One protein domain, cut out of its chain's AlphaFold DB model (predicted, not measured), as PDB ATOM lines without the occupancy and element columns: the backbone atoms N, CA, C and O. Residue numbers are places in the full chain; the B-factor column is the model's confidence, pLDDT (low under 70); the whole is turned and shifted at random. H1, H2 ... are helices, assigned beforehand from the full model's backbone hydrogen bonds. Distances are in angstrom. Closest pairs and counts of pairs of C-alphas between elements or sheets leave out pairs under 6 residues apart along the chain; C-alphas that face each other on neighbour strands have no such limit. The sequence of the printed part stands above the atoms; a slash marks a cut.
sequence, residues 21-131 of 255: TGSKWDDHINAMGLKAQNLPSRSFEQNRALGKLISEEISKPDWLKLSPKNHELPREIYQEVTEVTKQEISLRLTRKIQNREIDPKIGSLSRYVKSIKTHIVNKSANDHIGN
ATOM      1  N   THR A  21     216.790 209.007 168.328       61.19
ATOM      2  CA  THR A  21     217.569 207.994 167.586       61.19
ATOM      3  C   THR A  21     218.268 208.623 166.371       61.19
ATOM      4  O   THR A  21     217.646 209.439 165.689       61.19
ATOM      5  N   GLY A  22     219.497 208.210 166.031       61.81
ATOM      6  CA  GLY A  22     220.321 208.860 164.990       61.81
ATOM      7  C   GLY A  22     219.636 209.103 163.632       61.81
ATOM      8  O   GLY A  22     219.918 210.106 162.985       61.81
ATOM      9  N   SER A  23     218.673 208.258 163.241       67.31
ATOM     10  CA  SER A  23     217.852 208.460 162.033       67.31
ATOM     11  C   SER A  23     216.913 209.667 162.138       67.31
ATOM     12  O   SER A  23     216.841 210.468 161.214       67.31
ATOM     13  N   LYS A  24     216.231 209.836 163.278       76.75
ATOM     14  CA  LYS A  24     215.311 210.962 163.511       76.75
ATOM     15  C   LYS A  24     216.052 212.301 163.544       76.75
ATOM     16  O   LYS A  24     215.505 213.318 163.131       76.75
ATOM     17  N   TRP A  25     217.299 212.297 164.016       79.75
ATOM     18  CA  TRP A  25     218.117 213.503 164.030       79.75
ATOM     19  C   TRP A  25     218.505 213.913 162.608       79.75
ATOM     20  O   TRP A  25     218.421 215.087 162.248       79.75
ATOM     21  N   ASP A  26     218.914 212.949 161.785       81.44
ATOM     22  CA  ASP A  26     219.263 213.223 160.395       81.44
ATOM     23  C   ASP A  26     218.077 213.815 159.624       81.44
ATOM     24  O   ASP A  26     218.247 214.788 158.886       81.44
ATOM     25  N   ASP A  27     216.869 213.304 159.855       84.56
ATOM     26  CA  ASP A  27     215.639 213.839 159.264       84.56
ATOM     27  C   ASP A  27     215.352 215.282 159.715       84.56
ATOM     28  O   ASP A  27     215.011 216.133 158.888       84.56
ATOM     29  N   HIS A  28     215.565 215.591 160.996       87.12
ATOM     30  CA  HIS A  28     215.409 216.940 161.552       87.12
ATOM     31  C   HIS A  28     216.383 217.953 160.927       87.12
ATOM     32  O   HIS A  28     215.967 219.019 160.464       87.12
ATOM     33  N   ILE A  29     217.667 217.602 160.813       86.06
ATOM     34  CA  ILE A  29     218.693 218.455 160.187       86.06
ATOM     35  C   ILE A  29     218.389 218.698 158.707       86.06
ATOM     36  O   ILE A  29     218.503 219.828 158.221       86.06
ATOM     37  N   ASN A  30     217.948 217.661 157.990       87.69
ATOM     38  CA  ASN A  30     217.524 217.794 156.597       87.69
ATOM     39  C   ASN A  30     216.328 218.747 156.465       87.69
ATOM     40  O   ASN A  30     216.332 219.624 155.597       87.69
ATOM     41  N   ALA A  31     215.329 218.617 157.342       89.00
ATOM     42  CA  ALA A  31     214.154 219.481 157.347       89.00
ATOM     43  C   ALA A  31     214.520 220.946 157.625       89.00
ATOM     44  O   ALA A  31     214.030 221.846 156.937       89.00
ATOM     45  N   MET A  32     215.411 221.208 158.587       89.94
ATOM     46  CA  MET A  32     215.908 222.562 158.845       89.94
ATOM     47  C   MET A  32     216.671 223.135 157.646       89.94
ATOM     48  O   MET A  32     216.484 224.305 157.305       89.94
ATOM     49  N   GLY A  33     217.484 222.318 156.969       89.12
ATOM     50  CA  GLY A  33     218.234 222.734 155.782       89.12
ATOM     51  C   GLY A  33     217.328 223.156 154.630       89.12
ATOM     52  O   GLY A  33     217.530 224.216 154.037       89.12
ATOM     53  N   LEU A  34     216.280 222.373 154.362       89.81
ATOM     54  CA  LEU A  34     215.276 222.698 153.345       89.81
ATOM     55  C   LEU A  34     214.493 223.967 153.690       89.81
ATOM     56  O   LEU A  34     214.289 224.817 152.822       89.81
ATOM     57  N   LYS A  35     214.098 224.136 154.960       89.50
ATOM     58  CA  LYS A  35     213.444 225.367 155.429       89.50
ATOM     59  C   LYS A  35     214.335 226.589 155.193       89.50
ATOM     60  O   LYS A  35     213.861 227.577 154.644       89.50
ATOM     61  N   ALA A  36     215.620 226.509 155.542       90.62
ATOM     62  CA  ALA A  36     216.570 227.601 155.329       90.62
ATOM     63  C   ALA A  36     216.799 227.908 153.835       90.62
ATOM     64  O   ALA A  36     216.902 229.073 153.449       90.62
ATOM     65  N   GLN A  37     216.833 226.884 152.979       90.88
ATOM     66  CA  GLN A  37     217.002 227.039 151.530       90.88
ATOM     67  C   GLN A  37     215.807 227.722 150.846       90.88
ATOM     68  O   GLN A  37     215.991 228.465 149.879       90.88
ATOM     69  N   ASN A  38     214.591 227.480 151.335       89.88
ATOM     70  CA  ASN A  38     213.372 228.048 150.755       89.88
ATOM     71  C   ASN A  38     213.194 229.545 151.055       89.88
ATOM     72  O   ASN A  38     212.441 230.219 150.354       89.88
ATOM     73  N   LEU A  39     213.909 230.078 152.049       91.50
ATOM     74  CA  LEU A  39     213.910 231.505 152.369       91.50
ATOM     75  C   LEU A  39     214.669 232.332 151.310       91.50
ATOM     76  O   LEU A  39     215.504 231.796 150.568       91.50
ATOM     77  N   PRO A  40     214.415 233.651 151.213       89.00
ATOM     78  CA  PRO A  40     215.158 234.518 150.304       89.00
ATOM     79  C   PRO A  40     216.658 234.492 150.621       89.00
ATOM     80  O   PRO A  40     217.058 234.580 151.788       89.00
ATOM     81  N   SER A  41     217.486 234.365 149.579       88.19
ATOM     82  CA  SER A  41     218.934 234.202 149.747       88.19
ATOM     83  C   SER A  41     219.540 235.414 150.455       88.19
ATOM     84  O   SER A  41     219.208 236.552 150.126       88.19
ATOM     85  N   ARG A  42     220.413 235.167 151.437       85.25
ATOM     86  CA  ARG A  42     221.083 236.172 152.284       85.25
ATOM     87  C   ARG A  42     220.145 237.072 153.098       85.25
ATOM     88  O   ARG A  42     220.603 238.063 153.663       85.25
ATOM     89  N   SER A  43     218.861 236.732 153.199       90.12
ATOM     90  CA  SER A  43     217.937 237.440 154.088       90.12
ATOM     91  C   SER A  43     218.307 237.239 155.557       90.12
ATOM     92  O   SER A  43     218.920 236.237 155.938       90.12
ATOM     93  N   PHE A  44     217.889 238.178 156.407       91.62
ATOM     94  CA  PHE A  44     218.029 238.049 157.857       91.62
ATOM     95  C   PHE A  44     217.401 236.747 158.375       91.62
ATOM     96  O   PHE A  44     218.002 236.042 159.184       91.62
ATOM     97  N   GLU A  45     216.226 236.387 157.859       90.06
ATOM     98  CA  GLU A  45     215.518 235.160 158.224       90.06
ATOM     99  C   GLU A  45     216.297 233.907 157.823       90.06
ATOM    100  O   GLU A  45     216.434 232.989 158.635       90.06
ATOM    101  N   GLN A  46     216.874 233.886 156.614       90.12
ATOM    102  CA  GLN A  46     217.729 232.784 156.180       90.12
ATOM    103  C   GLN A  46     218.978 232.671 157.057       90.12
ATOM    104  O   GLN A  46     219.313 231.574 157.496       90.12
ATOM    105  N   ASN A  47     219.644 233.785 157.367       88.94
ATOM    106  CA  ASN A  47     220.834 233.781 158.222       88.94
ATOM    107  C   ASN A  47     220.508 233.332 159.654       88.94
ATOM    108  O   ASN A  47     221.273 232.582 160.258       88.94
ATOM    109  N   ARG A  48     219.341 233.716 160.186       92.19
ATOM    110  CA  ARG A  48     218.855 233.243 161.488       92.19
ATOM    111  C   ARG A  48     218.566 231.742 161.470       92.19
ATOM    112  O   ARG A  48     218.936 231.046 162.414       92.19
ATOM    113  N   ALA A  49     217.922 231.237 160.417       89.94
ATOM    114  CA  ALA A  49     217.654 229.809 160.247       89.94
ATOM    115  C   ALA A  49     218.954 228.996 160.109       89.94
ATOM    116  O   ALA A  49     219.093 227.950 160.739       89.94
ATOM    117  N   LEU A  50     219.928 229.512 159.354       89.81
ATOM    118  CA  LEU A  50     221.271 228.943 159.229       89.81
ATOM    119  C   LEU A  50     222.006 228.892 160.567       89.81
ATOM    120  O   LEU A  50     222.571 227.856 160.902       89.81
ATOM    121  N   GLY A  51     221.968 229.979 161.343       90.06
ATOM    122  CA  GLY A  51     222.590 230.031 162.666       90.06
ATOM    123  C   GLY A  51     222.040 228.960 163.605       90.06
ATOM    124  O   GLY A  51     222.818 228.249 164.236       90.06
ATOM    125  N   LYS A  52     220.712 228.776 163.622       91.81
ATOM    126  CA  LYS A  52     220.060 227.706 164.394       91.81
ATOM    127  C   LYS A  52     220.495 226.317 163.935       91.81
ATOM    128  O   LYS A  52     220.903 225.501 164.757       91.81
ATOM    129  N   LEU A  53     220.468 226.074 162.624       90.88
ATOM    130  CA  LEU A  53     220.867 224.797 162.041       90.88
ATOM    131  C   LEU A  53     222.314 224.441 162.392       90.88
ATOM    132  O   LEU A  53     222.585 223.321 162.808       90.88
ATOM    133  N   ILE A  54     223.232 225.398 162.252       88.81
ATOM    134  CA  ILE A  54     224.646 225.215 162.588       88.81
ATOM    135  C   ILE A  54     224.805 224.942 164.086       88.81
ATOM    136  O   ILE A  54     225.525 224.015 164.455       88.81
ATOM    137  N   SER A  55     224.128 225.712 164.946       87.88
ATOM    138  CA  SER A  55     224.217 225.514 166.394       87.88
ATOM    139  C   SER A  55     223.722 224.137 166.819       87.88
ATOM    140  O   SER A  55     224.395 223.479 167.604       87.88
ATOM    141  N   GLU A  56     222.601 223.660 166.274       88.06
ATOM    142  CA  GLU A  56     222.080 222.333 166.603       88.06
ATOM    143  C   GLU A  56     222.961 221.217 166.053       88.06
ATOM    144  O   GLU A  56     223.255 220.259 166.763       88.06
ATOM    145  N   GLU A  57     223.447 221.361 164.822       84.94
ATOM    146  CA  GLU A  57     224.330 220.372 164.217       84.94
ATOM    147  C   GLU A  57     225.624 220.218 165.036       84.94
ATOM    148  O   GLU A  57     226.013 219.098 165.357       84.94
ATOM    149  N   ILE A  58     226.232 221.327 165.473       82.75
ATOM    150  CA  ILE A  58     227.444 221.327 166.314       82.75
ATOM    151  C   ILE A  58     227.165 220.855 167.751       82.75
ATOM    152  O   ILE A  58     228.065 220.314 168.394       82.75
ATOM    153  N   SER A  59     225.942 221.032 168.259       81.56
ATOM    154  CA  SER A  59     225.573 220.661 169.636       81.56
ATOM    155  C   SER A  59     225.357 219.161 169.827       81.56
ATOM    156  O   SER A  59     225.125 218.722 170.954       81.56
ATOM    157  N   LYS A  60     225.451 218.354 168.760       80.12
ATOM    158  CA  LYS A  60     225.393 216.894 168.867       80.12
ATOM    159  C   LYS A  60     226.414 216.389 169.898       80.12
ATOM    160  O   LYS A  60     227.602 216.719 169.786       80.12
ATOM    161  N   PRO A  61     226.010 215.526 170.848       67.94
ATOM    162  CA  PRO A  61     226.977 214.821 171.673       67.94
ATOM    163  C   PRO A  61     227.919 214.049 170.746       67.94
ATOM    164  O   PRO A  61     227.499 213.504 169.723       67.94
ATOM    165  N   ASP A  62     229.214 214.064 171.059       67.94
ATOM    166  CA  ASP A  62     230.246 213.444 170.224       67.94
ATOM    167  C   ASP A  62     230.369 214.012 168.800       67.94
ATOM    168  O   ASP A  62     230.868 213.334 167.886       67.94
ATOM    169  N   TRP A  63     229.979 215.284 168.620       72.81
ATOM    170  CA  TRP A  63     230.078 216.012 167.354       72.81
ATOM    171  C   TRP A  63     231.419 215.817 166.655       72.81
ATOM    172  O   TRP A  63     231.447 215.733 165.433       72.81
ATOM    173  N   LEU A  64     232.519 215.674 167.395       70.06
ATOM    174  CA  LEU A  64     233.826 215.341 166.847       70.06
ATOM    175  C   LEU A  64     234.511 214.202 167.610       70.06
ATOM    176  O   LEU A  64     235.611 214.370 168.103       70.06
ATOM    177  N   LYS A  65     233.918 213.005 167.680       65.06
ATOM    178  CA  LYS A  65     234.710 211.818 168.049       65.06
ATOM    179  C   LYS A  65     235.765 211.531 166.971       65.06
ATOM    180  O   LYS A  65     235.460 210.909 165.951       65.06
ATOM    181  N   LEU A  66     236.997 211.996 167.182       61.78
ATOM    182  CA  LEU A  66     238.152 211.513 166.429       61.78
ATOM    183  C   LEU A  66     238.366 210.050 166.806       61.78
ATOM    184  O   LEU A  66     238.492 209.715 167.981       61.78
ATOM    185  N   SER A  67     238.344 209.156 165.819       50.69
ATOM    186  CA  SER A  67     238.692 207.766 166.087       50.69
ATOM    187  C   SER A  67     240.191 207.699 166.400       50.69
ATOM    188  O   SER A  67     240.979 208.157 165.567       50.69
ATOM    189  N   PRO A  68     240.603 207.089 167.528       47.81
ATOM    190  CA  PRO A  68     242.018 206.944 167.881       47.81
ATOM    191  C   PRO A  68     242.819 206.152 166.837       47.81
ATOM    192  O   PRO A  68     244.039 206.217 166.817       47.81
ATOM    193  N   LYS A  69     242.150 205.444 165.914       50.84
ATOM    194  CA  LYS A  69     242.802 204.663 164.854       50.84
ATOM    195  C   LYS A  69     243.618 205.489 163.856       50.84
ATOM    196  O   LYS A  69     244.463 204.906 163.187       50.84
ATOM    197  N   ASN A  70     243.357 206.791 163.723       51.09
ATOM    198  CA  ASN A  70     243.996 207.594 162.677       51.09
ATOM    199  C   ASN A  70     244.994 208.620 163.217       51.09
ATOM    200  O   ASN A  70     245.977 208.887 162.534       51.09
ATOM    201  N   HIS A  71     244.774 209.176 164.415       55.88
ATOM    202  CA  HIS A  71     245.632 210.225 164.966       55.88
ATOM    203  C   HIS A  71     245.593 210.214 166.505       55.88
ATOM    204  O   HIS A  71     244.567 210.548 167.097       55.88
ATOM    205  N   GLU A  72     246.704 209.871 167.161       64.31
ATOM    206  CA  GLU A  72     246.938 210.247 168.561       64.31
ATOM    207  C   GLU A  72     247.352 211.724 168.571       64.31
ATOM    208  O   GLU A  72     248.522 212.062 168.411       64.31
ATOM    209  N   LEU A  73     246.365 212.621 168.635       68.50
ATOM    210  CA  LEU A  73     246.616 214.062 168.680       68.50
ATOM    211  C   LEU A  73     246.766 214.531 170.133       68.50
ATOM    212  O   LEU A  73     245.924 214.177 170.964       68.50
ATOM    213  N   PRO A  74     247.760 215.389 170.430       74.06
ATOM    214  CA  PRO A  74     247.774 216.201 171.641       74.06
ATOM    215  C   PRO A  74     246.456 216.961 171.828       74.06
ATOM    216  O   PRO A  74     245.784 217.328 170.857       74.06
ATOM    217  N   ARG A  75     246.083 217.221 173.083       74.25
ATOM    218  CA  ARG A  75     244.797 217.839 173.441       74.25
ATOM    219  C   ARG A  75     244.620 219.225 172.816       74.25
ATOM    220  O   ARG A  75     243.516 219.580 172.413       74.25
ATOM    221  N   GLU A  76     245.697 219.987 172.727       72.94
ATOM    222  CA  GLU A  76     245.733 221.339 172.171       72.94
ATOM    223  C   GLU A  76     245.418 221.297 170.669       72.94
ATOM    224  O   GLU A  76     244.538 222.007 170.186       72.94
ATOM    225  N   ILE A  77     246.044 220.359 169.953       77.12
ATOM    226  CA  ILE A  77     245.810 220.128 168.523       77.12
ATOM    227  C   ILE A  77     244.384 219.620 168.285       77.12
ATOM    228  O   ILE A  77     243.720 220.015 167.330       77.12
ATOM    229  N   TYR A  78     243.870 218.769 169.172       78.56
ATOM    230  CA  TYR A  78     242.487 218.305 169.107       78.56
ATOM    231  C   TYR A  78     241.484 219.469 169.173       78.56
ATOM    232  O   TYR A  78     240.514 219.496 168.408       78.56
ATOM    233  N   GLN A  79     241.701 220.430 170.077       80.31
ATOM    234  CA  GLN A  79     240.846 221.613 170.201       80.31
ATOM    235  C   GLN A  79     240.909 222.471 168.939       80.31
ATOM    236  O   GLN A  79     239.863 222.838 168.404       80.31
ATOM    237  N   GLU A  80     242.107 222.718 168.417       83.25
ATOM    238  CA  GLU A  80     242.293 223.499 167.196       83.25
ATOM    239  C   GLU A  80     241.601 222.853 165.989       83.25
ATOM    240  O   GLU A  80     240.772 223.485 165.330       83.25
ATOM    241  N   VAL A  81     241.832 221.555 165.761       83.88
ATOM    242  CA  VAL A  81     241.157 220.783 164.705       83.88
ATOM    243  C   VAL A  81     239.638 220.853 164.866       83.88
ATOM    244  O   VAL A  81     238.913 220.946 163.871       83.88
ATOM    245  N   THR A  82     239.139 220.836 166.102       83.94
ATOM    246  CA  THR A  82     237.706 220.939 166.383       83.94
ATOM    247  C   THR A  82     237.134 222.286 165.974       83.94
ATOM    248  O   THR A  82     236.128 222.325 165.260       83.94
ATOM    249  N   GLU A  83     237.766 223.380 166.387       85.50
ATOM    250  CA  GLU A  83     237.294 224.727 166.074       85.50
ATOM    251  C   GLU A  83     237.386 225.025 164.574       85.50
ATOM    252  O   GLU A  83     236.406 225.485 163.978       85.50
ATOM    253  N   VAL A  84     238.489 224.643 163.921       87.56
ATOM    254  CA  VAL A  84     238.643 224.749 162.461       87.56
ATOM    255  C   VAL A  84     237.550 223.957 161.740       87.56
ATOM    256  O   VAL A  84     236.916 224.459 160.809       87.56
ATOM    257  N   THR A  85     237.265 222.733 162.195       87.62
ATOM    258  CA  THR A  85     236.218 221.894 161.594       87.62
ATOM    259  C   THR A  85     234.833 222.527 161.734       87.62
ATOM    260  O   THR A  85     234.071 222.539 160.765       87.62
ATOM    261  N   LYS A  86     234.496 223.084 162.906       87.44
ATOM    262  CA  LYS A  86     233.220 223.787 163.127       87.44
ATOM    263  C   LYS A  86     233.068 224.979 162.183       87.44
ATOM    264  O   LYS A  86     232.025 225.117 161.540       87.44
ATOM    265  N   GLN A  87     234.099 225.814 162.075       89.38
ATOM    266  CA  GLN A  87     234.081 227.005 161.224       89.38
ATOM    267  C   GLN A  87     233.930 226.638 159.743       89.38
ATOM    268  O   GLN A  87     233.052 227.156 159.054       89.38
ATOM    269  N   GLU A  88     234.727 225.689 159.258       90.00
ATOM    270  CA  GLU A  88     234.733 225.307 157.847       90.00
ATOM    271  C   GLU A  88     233.433 224.591 157.436       90.00
ATOM    272  O   GLU A  88     232.892 224.854 156.357       90.00
ATOM    273  N   ILE A  89     232.862 223.740 158.304       89.56
ATOM    274  CA  ILE A  89     231.521 223.173 158.082       89.56
ATOM    275  C   ILE A  89     230.484 224.294 158.002       89.56
ATOM    276  O   ILE A  89     229.694 224.312 157.058       89.56
ATOM    277  N   SER A  90     230.514 225.247 158.937       90.19
ATOM    278  CA  SER A  90     229.574 226.375 158.973       90.19
ATOM    279  C   SER A  90     229.602 227.181 157.672       90.19
ATOM    280  O   SER A  90     228.551 227.479 157.098       90.19
ATOM    281  N   LEU A  91     230.799 227.476 157.155       91.06
ATOM    282  CA  LEU A  91     230.986 228.207 155.900       91.06
ATOM    283  C   LEU A  91     230.475 227.422 154.688       91.06
ATOM    284  O   LEU A  91     229.730 227.963 153.865       91.06
ATOM    285  N   ARG A  92     230.850 226.142 154.569       91.75
ATOM    286  CA  ARG A  92     230.429 225.299 153.438       91.75
ATOM    287  C   ARG A  92     228.925 225.085 153.421       91.75
ATOM    288  O   ARG A  92     228.312 225.162 152.360       91.75
ATOM    289  N   LEU A  93     228.334 224.866 154.589       89.31
ATOM    290  CA  LEU A  93     226.903 224.656 154.754       89.31
ATOM    291  C   LEU A  93     226.106 225.915 154.409       89.31
ATOM    292  O   LEU A  93     225.162 225.848 153.622       89.31
ATOM    293  N   THR A  94     226.553 227.068 154.913       89.56
ATOM    294  CA  THR A  94     225.995 228.382 154.571       89.56
ATOM    295  C   THR A  94     226.010 228.607 153.065       89.56
ATOM    296  O   THR A  94     224.975 228.914 152.477       89.56
ATOM    297  N   ARG A  95     227.163 228.394 152.417       90.62
ATOM    298  CA  ARG A  95     227.308 228.572 150.967       90.62
ATOM    299  C   ARG A  95     226.388 227.628 150.192       90.62
ATOM    300  O   ARG A  95     225.702 228.067 149.275       90.62
ATOM    301  N   LYS A  96     226.323 226.358 150.596       89.50
ATOM    302  CA  LYS A  96     225.490 225.346 149.936       89.50
ATOM    303  C   LYS A  96     223.998 225.686 149.987       89.50
ATOM    304  O   LYS A  96     223.304 225.554 148.981       89.50
ATOM    305  N   ILE A  97     223.519 226.160 151.138       88.50
ATOM    306  CA  ILE A  97     222.120 226.569 151.336       88.50
ATOM    307  C   ILE A  97     221.809 227.862 150.574       88.50
ATOM    308  O   ILE A  97     220.788 227.937 149.892       88.50
ATOM    309  N   GLN A  98     222.696 228.861 150.631       88.94
ATOM    310  CA  GLN A  98     222.529 230.121 149.895       88.94
ATOM    311  C   GLN A  98     222.462 229.909 148.375       88.94
ATOM    312  O   GLN A  98     221.706 230.611 147.699       88.94
ATOM    313  N   ASN A  99     223.208 228.923 147.864       88.31
ATOM    314  CA  ASN A  99     223.229 228.519 146.457       88.31
ATOM    315  C   ASN A  99     222.084 227.569 146.060       88.31
ATOM    316  O   ASN A  99     221.979 227.203 144.893       88.31
ATOM    317  N   ARG A 100     221.221 227.175 147.004       84.56
ATOM    318  CA  ARG A 100     220.094 226.252 146.791       84.56
ATOM    319  C   ARG A 100     220.489 224.863 146.276       84.56
ATOM    320  O   ARG A 100     219.780 224.257 145.479       84.56
ATOM    321  N   GLU A 101     221.618 224.346 146.744       85.88
ATOM    322  CA  GLU A 101     222.173 223.064 146.290       85.88
ATOM    323  C   GLU A 101     221.765 221.860 147.166       85.88
ATOM    324  O   GLU A 101     222.360 220.783 147.047       85.88
ATOM    325  N   ILE A 102     220.822 222.019 148.099       83.44
ATOM    326  CA  ILE A 102     220.261 220.886 148.842       83.44
ATOM    327  C   ILE A 102     219.169 220.250 147.988       83.44
ATOM    328  O   ILE A 102     218.107 220.841 147.784       83.44
ATOM    329  N   ASP A 103     219.426 219.019 147.548       79.31
ATOM    330  CA  ASP A 103     218.434 218.146 146.930       79.31
ATOM    331  C   ASP A 103     218.314 216.839 147.739       79.31
ATOM    332  O   ASP A 103     219.242 216.017 147.725       79.31
ATOM    333  N   PRO A 104     217.174 216.608 148.417       76.75
ATOM    334  CA  PRO A 104     216.909 215.380 149.167       76.75
ATOM    335  C   PRO A 104     217.002 214.100 148.330       76.75
ATOM    336  O   PRO A 104     217.236 213.031 148.889       76.75
ATOM    337  N   LYS A 105     216.830 214.187 147.003       75.88
ATOM    338  CA  LYS A 105     216.913 213.036 146.092       75.88
ATOM    339  C   LYS A 105     218.355 212.638 145.778       75.88
ATOM    340  O   LYS A 105     218.613 211.468 145.518       75.88
ATOM    341  N   ILE A 106     219.286 213.595 145.807       76.44
ATOM    342  CA  ILE A 106     220.711 213.374 145.502       76.44
ATOM    343  C   ILE A 106     221.468 212.935 146.762       76.44
ATOM    344  O   ILE A 106     222.335 212.061 146.706       76.44
ATOM    345  N   GLY A 107     221.136 213.502 147.924       75.44
ATOM    346  CA  GLY A 107     221.726 213.081 149.190       75.44
ATOM    347  C   GLY A 107     221.319 213.951 150.373       75.44
ATOM    348  O   GLY A 107     221.025 215.133 150.226       75.44
ATOM    349  N   SER A 108     221.334 213.361 151.570       83.94
ATOM    350  CA  SER A 108     221.003 214.078 152.802       83.94
ATOM    351  C   SER A 108     222.083 215.087 153.195       83.94
ATOM    352  O   SER A 108     223.286 214.862 153.009       83.94
ATOM    353  N   LEU A 109     221.648 216.184 153.813       84.56
ATOM    354  CA  LEU A 109     222.513 217.196 154.404       84.56
ATOM    355  C   LEU A 109     223.425 216.577 155.464       84.56
ATOM    356  O   LEU A 109     224.623 216.838 155.455       84.56
ATOM    357  N   SER A 110     222.903 215.670 156.293       83.12
ATOM    358  CA  SER A 110     223.708 214.921 157.265       83.12
ATOM    359  C   SER A 110     224.834 214.116 156.617       83.12
ATOM    360  O   SER A 110     225.964 214.119 157.108       83.12
ATOM    361  N   ARG A 111     224.573 213.438 155.487       84.56
ATOM    362  CA  ARG A 111     225.614 212.689 154.763       84.56
ATOM    363  C   ARG A 111     226.677 213.635 154.207       84.56
ATOM    364  O   ARG A 111     227.867 213.333 154.305       84.56
ATOM    365  N   TYR A 112     226.259 214.776 153.665       86.44
ATOM    366  CA  TYR A 112     227.166 215.820 153.191       86.44
ATOM    367  C   TYR A 112     228.045 216.366 154.326       86.44
ATOM    368  O   TYR A 112     229.272 216.361 154.213       86.44
ATOM    369  N   VAL A 113     227.437 216.746 155.449       86.38
ATOM    370  CA  VAL A 113     228.131 217.252 156.637       86.38
ATOM    371  C   VAL A 113     229.102 216.209 157.194       86.38
ATOM    372  O   VAL A 113     230.261 216.533 157.449       86.38
ATOM    373  N   LYS A 114     228.697 214.935 157.279       85.94
ATOM    374  CA  LYS A 114     229.576 213.827 157.683       85.94
ATOM    375  C   LYS A 114     230.780 213.679 156.750       85.94
ATOM    376  O   LYS A 114     231.904 213.547 157.227       85.94
ATOM    377  N   SER A 115     230.564 213.739 155.434       85.25
ATOM    378  CA  SER A 115     231.638 213.653 154.437       85.25
ATOM    379  C   SER A 115     232.636 214.804 154.569       85.25
ATOM    380  O   SER A 115     233.847 214.587 154.520       85.25
ATOM    381  N   ILE A 116     232.137 216.028 154.738       86.56
ATOM    382  CA  ILE A 116     232.978 217.211 154.921       86.56
ATOM    383  C   ILE A 116     233.761 217.115 156.222       86.56
ATOM    384  O   ILE A 116     234.969 217.327 156.211       86.56
ATOM    385  N   LYS A 117     233.090 216.761 157.321       85.62
ATOM    386  CA  LYS A 117     233.704 216.586 158.635       85.62
ATOM    387  C   LYS A 117     234.888 215.628 158.554       85.62
ATOM    388  O   LYS A 117     235.981 215.995 158.959       85.62
ATOM    389  N   THR A 118     234.699 214.436 157.983       83.94
ATOM    390  CA  THR A 118     235.789 213.461 157.816       83.94
ATOM    391  C   THR A 118     236.943 214.031 156.997       83.94
ATOM    392  O   THR A 118     238.101 213.844 157.359       83.94
ATOM    393  N   HIS A 119     236.646 214.741 155.908       83.94
ATOM    394  CA  HIS A 119     237.680 215.333 155.067       83.94
ATOM    395  C   HIS A 119     238.478 216.427 155.790       83.94
ATOM    396  O   HIS A 119     239.704 216.382 155.763       83.94
ATOM    397  N   ILE A 120     237.805 217.383 156.440       85.38
ATOM    398  CA  ILE A 120     238.462 218.500 157.136       85.38
ATOM    399  C   ILE A 120     239.289 217.980 158.300       85.38
ATOM    400  O   ILE A 120     240.460 218.312 158.389       85.38
ATOM    401  N   VAL A 121     238.711 217.116 159.133       84.69
ATOM    402  CA  VAL A 121     239.410 216.511 160.269       84.69
ATOM    403  C   VAL A 121     240.693 215.834 159.825       84.69
ATOM    404  O   VAL A 121     241.751 216.112 160.377       84.69
ATOM    405  N   ASN A 122     240.612 214.963 158.815       81.81
ATOM    406  CA  ASN A 122     241.789 214.252 158.333       81.81
ATOM    407  C   ASN A 122     242.804 215.223 157.736       81.81
ATOM    408  O   ASN A 122     243.999 215.008 157.885       81.81
ATOM    409  N   LYS A 123     242.352 216.274 157.045       83.56
ATOM    410  CA  LYS A 123     243.244 217.294 156.499       83.56
ATOM    411  C   LYS A 123     243.957 218.050 157.623       83.56
ATOM    412  O   LYS A 123     245.173 217.984 157.691       83.56
ATOM    413  N   SER A 124     243.217 218.674 158.535       82.88
ATOM    414  CA  SER A 124     243.771 219.458 159.641       82.88
ATOM    415  C   SER A 124     244.658 218.613 160.558       82.88
ATOM    416  O   SER A 124     245.756 219.033 160.899       82.88
ATOM    417  N   ALA A 125     244.245 217.391 160.906       81.00
ATOM    418  CA  ALA A 125     245.073 216.488 161.706       81.00
ATOM    419  C   ALA A 125     246.394 216.140 161.001       81.00
ATOM    420  O   ALA A 125     247.450 216.133 161.629       81.00
ATOM    421  N   ASN A 126     246.350 215.879 159.694       77.75
ATOM    422  CA  ASN A 126     247.552 215.624 158.909       77.75
ATOM    423  C   ASN A 126     248.451 216.861 158.798       77.75
ATOM    424  O   ASN A 126     249.663 216.708 158.926       77.75
ATOM    425  N   ASP A 127     247.878 218.054 158.631       79.88
ATOM    426  CA  ASP A 127     248.625 219.314 158.584       79.88
ATOM    427  C   ASP A 127     249.406 219.528 159.899       79.88
ATOM    428  O   ASP A 127     250.599 219.833 159.867       79.88
ATOM    429  N   HIS A 128     248.782 219.253 161.054       76.31
ATOM    430  CA  HIS A 128     249.430 219.345 162.369       76.31
ATOM    431  C   HIS A 128     250.496 218.276 162.631       76.31
ATOM    432  O   HIS A 128     251.507 218.556 163.270       76.31
ATOM    433  N   ILE A 129     250.293 217.045 162.150       73.88
ATOM    434  CA  ILE A 129     251.290 215.964 162.275       73.88
ATOM    435  C   ILE A 129     252.419 216.128 161.235       73.88
ATOM    436  O   ILE A 129     253.442 215.441 161.295       73.88
ATOM    437  N   GLY A 130     252.246 217.038 160.273       72.88
ATOM    438  CA  GLY A 130     253.160 217.233 159.158       72.88
ATOM    439  C   GLY A 130     253.068 216.137 158.094       72.88
ATOM    440  O   GLY A 130     253.981 215.979 157.291       72.88
ATOM    441  N   ASN A 131     252.000 215.341 158.081       77.00
ATOM    442  CA  ASN A 131     251.822 214.250 157.130       77.00
ATOM    443  C   ASN A 131     251.193 214.764 155.833       77.00
ATOM    444  O   ASN A 131     249.976 214.874 155.719       77.00
TER     445      ASN A 131
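AT A GLANCE: This is residues 21 to 131 of the 255 residues of an uncharacterized protein of Moorea sp. SIO3B2 (UniProt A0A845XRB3). Two helical hairpins meet: H1 and H2, side by side, make one, and H3 and H4 the longer one, and H1 packs on the end of the longer pair where H3 ends and H4 begins, with residues 33 to 37 at residues 97 to 98 of H3 and residues 26 to 33 at residues 109 to 110 of H4. The 111 printed residues, all helix in class, hold H1 to H4 in order, are compact with a radius of gyration of the C-alphas of 14.9 A, and span 43 by 29 by 23 A.

HOW THE PARTS SIT: H1, residues 22 to 38, touches H2, residues 44 to 58, a hairpin at a shallow tilt of 17 degrees; the closest C-alphas, of Ala 36 and Gln 46, are 5.4 A apart. H3, residues 75 to 98, and H4, residues 109 to 129, touch as a hairpin; the closest C-alphas, of Val 81 and Ser 124, are 5.9 A apart. H2 and H4 are apart. In H1 to H4 every O i to N i+4 pair is within hydrogen-bond range.

IN THESE COORDINATES: H1 begins at C-alpha 22 (220.321, 208.860, 164.990). H3 measures 34.7 A; H4, 29.9 A, ends at C-alpha 129 (251.290, 215.964, 162.275).

THE WHOLE: The printed part has no cut. The link H2 to H3 is long; pLDDT is under 70 at residues 21 to 23, 61 to 62 and 65 to 73.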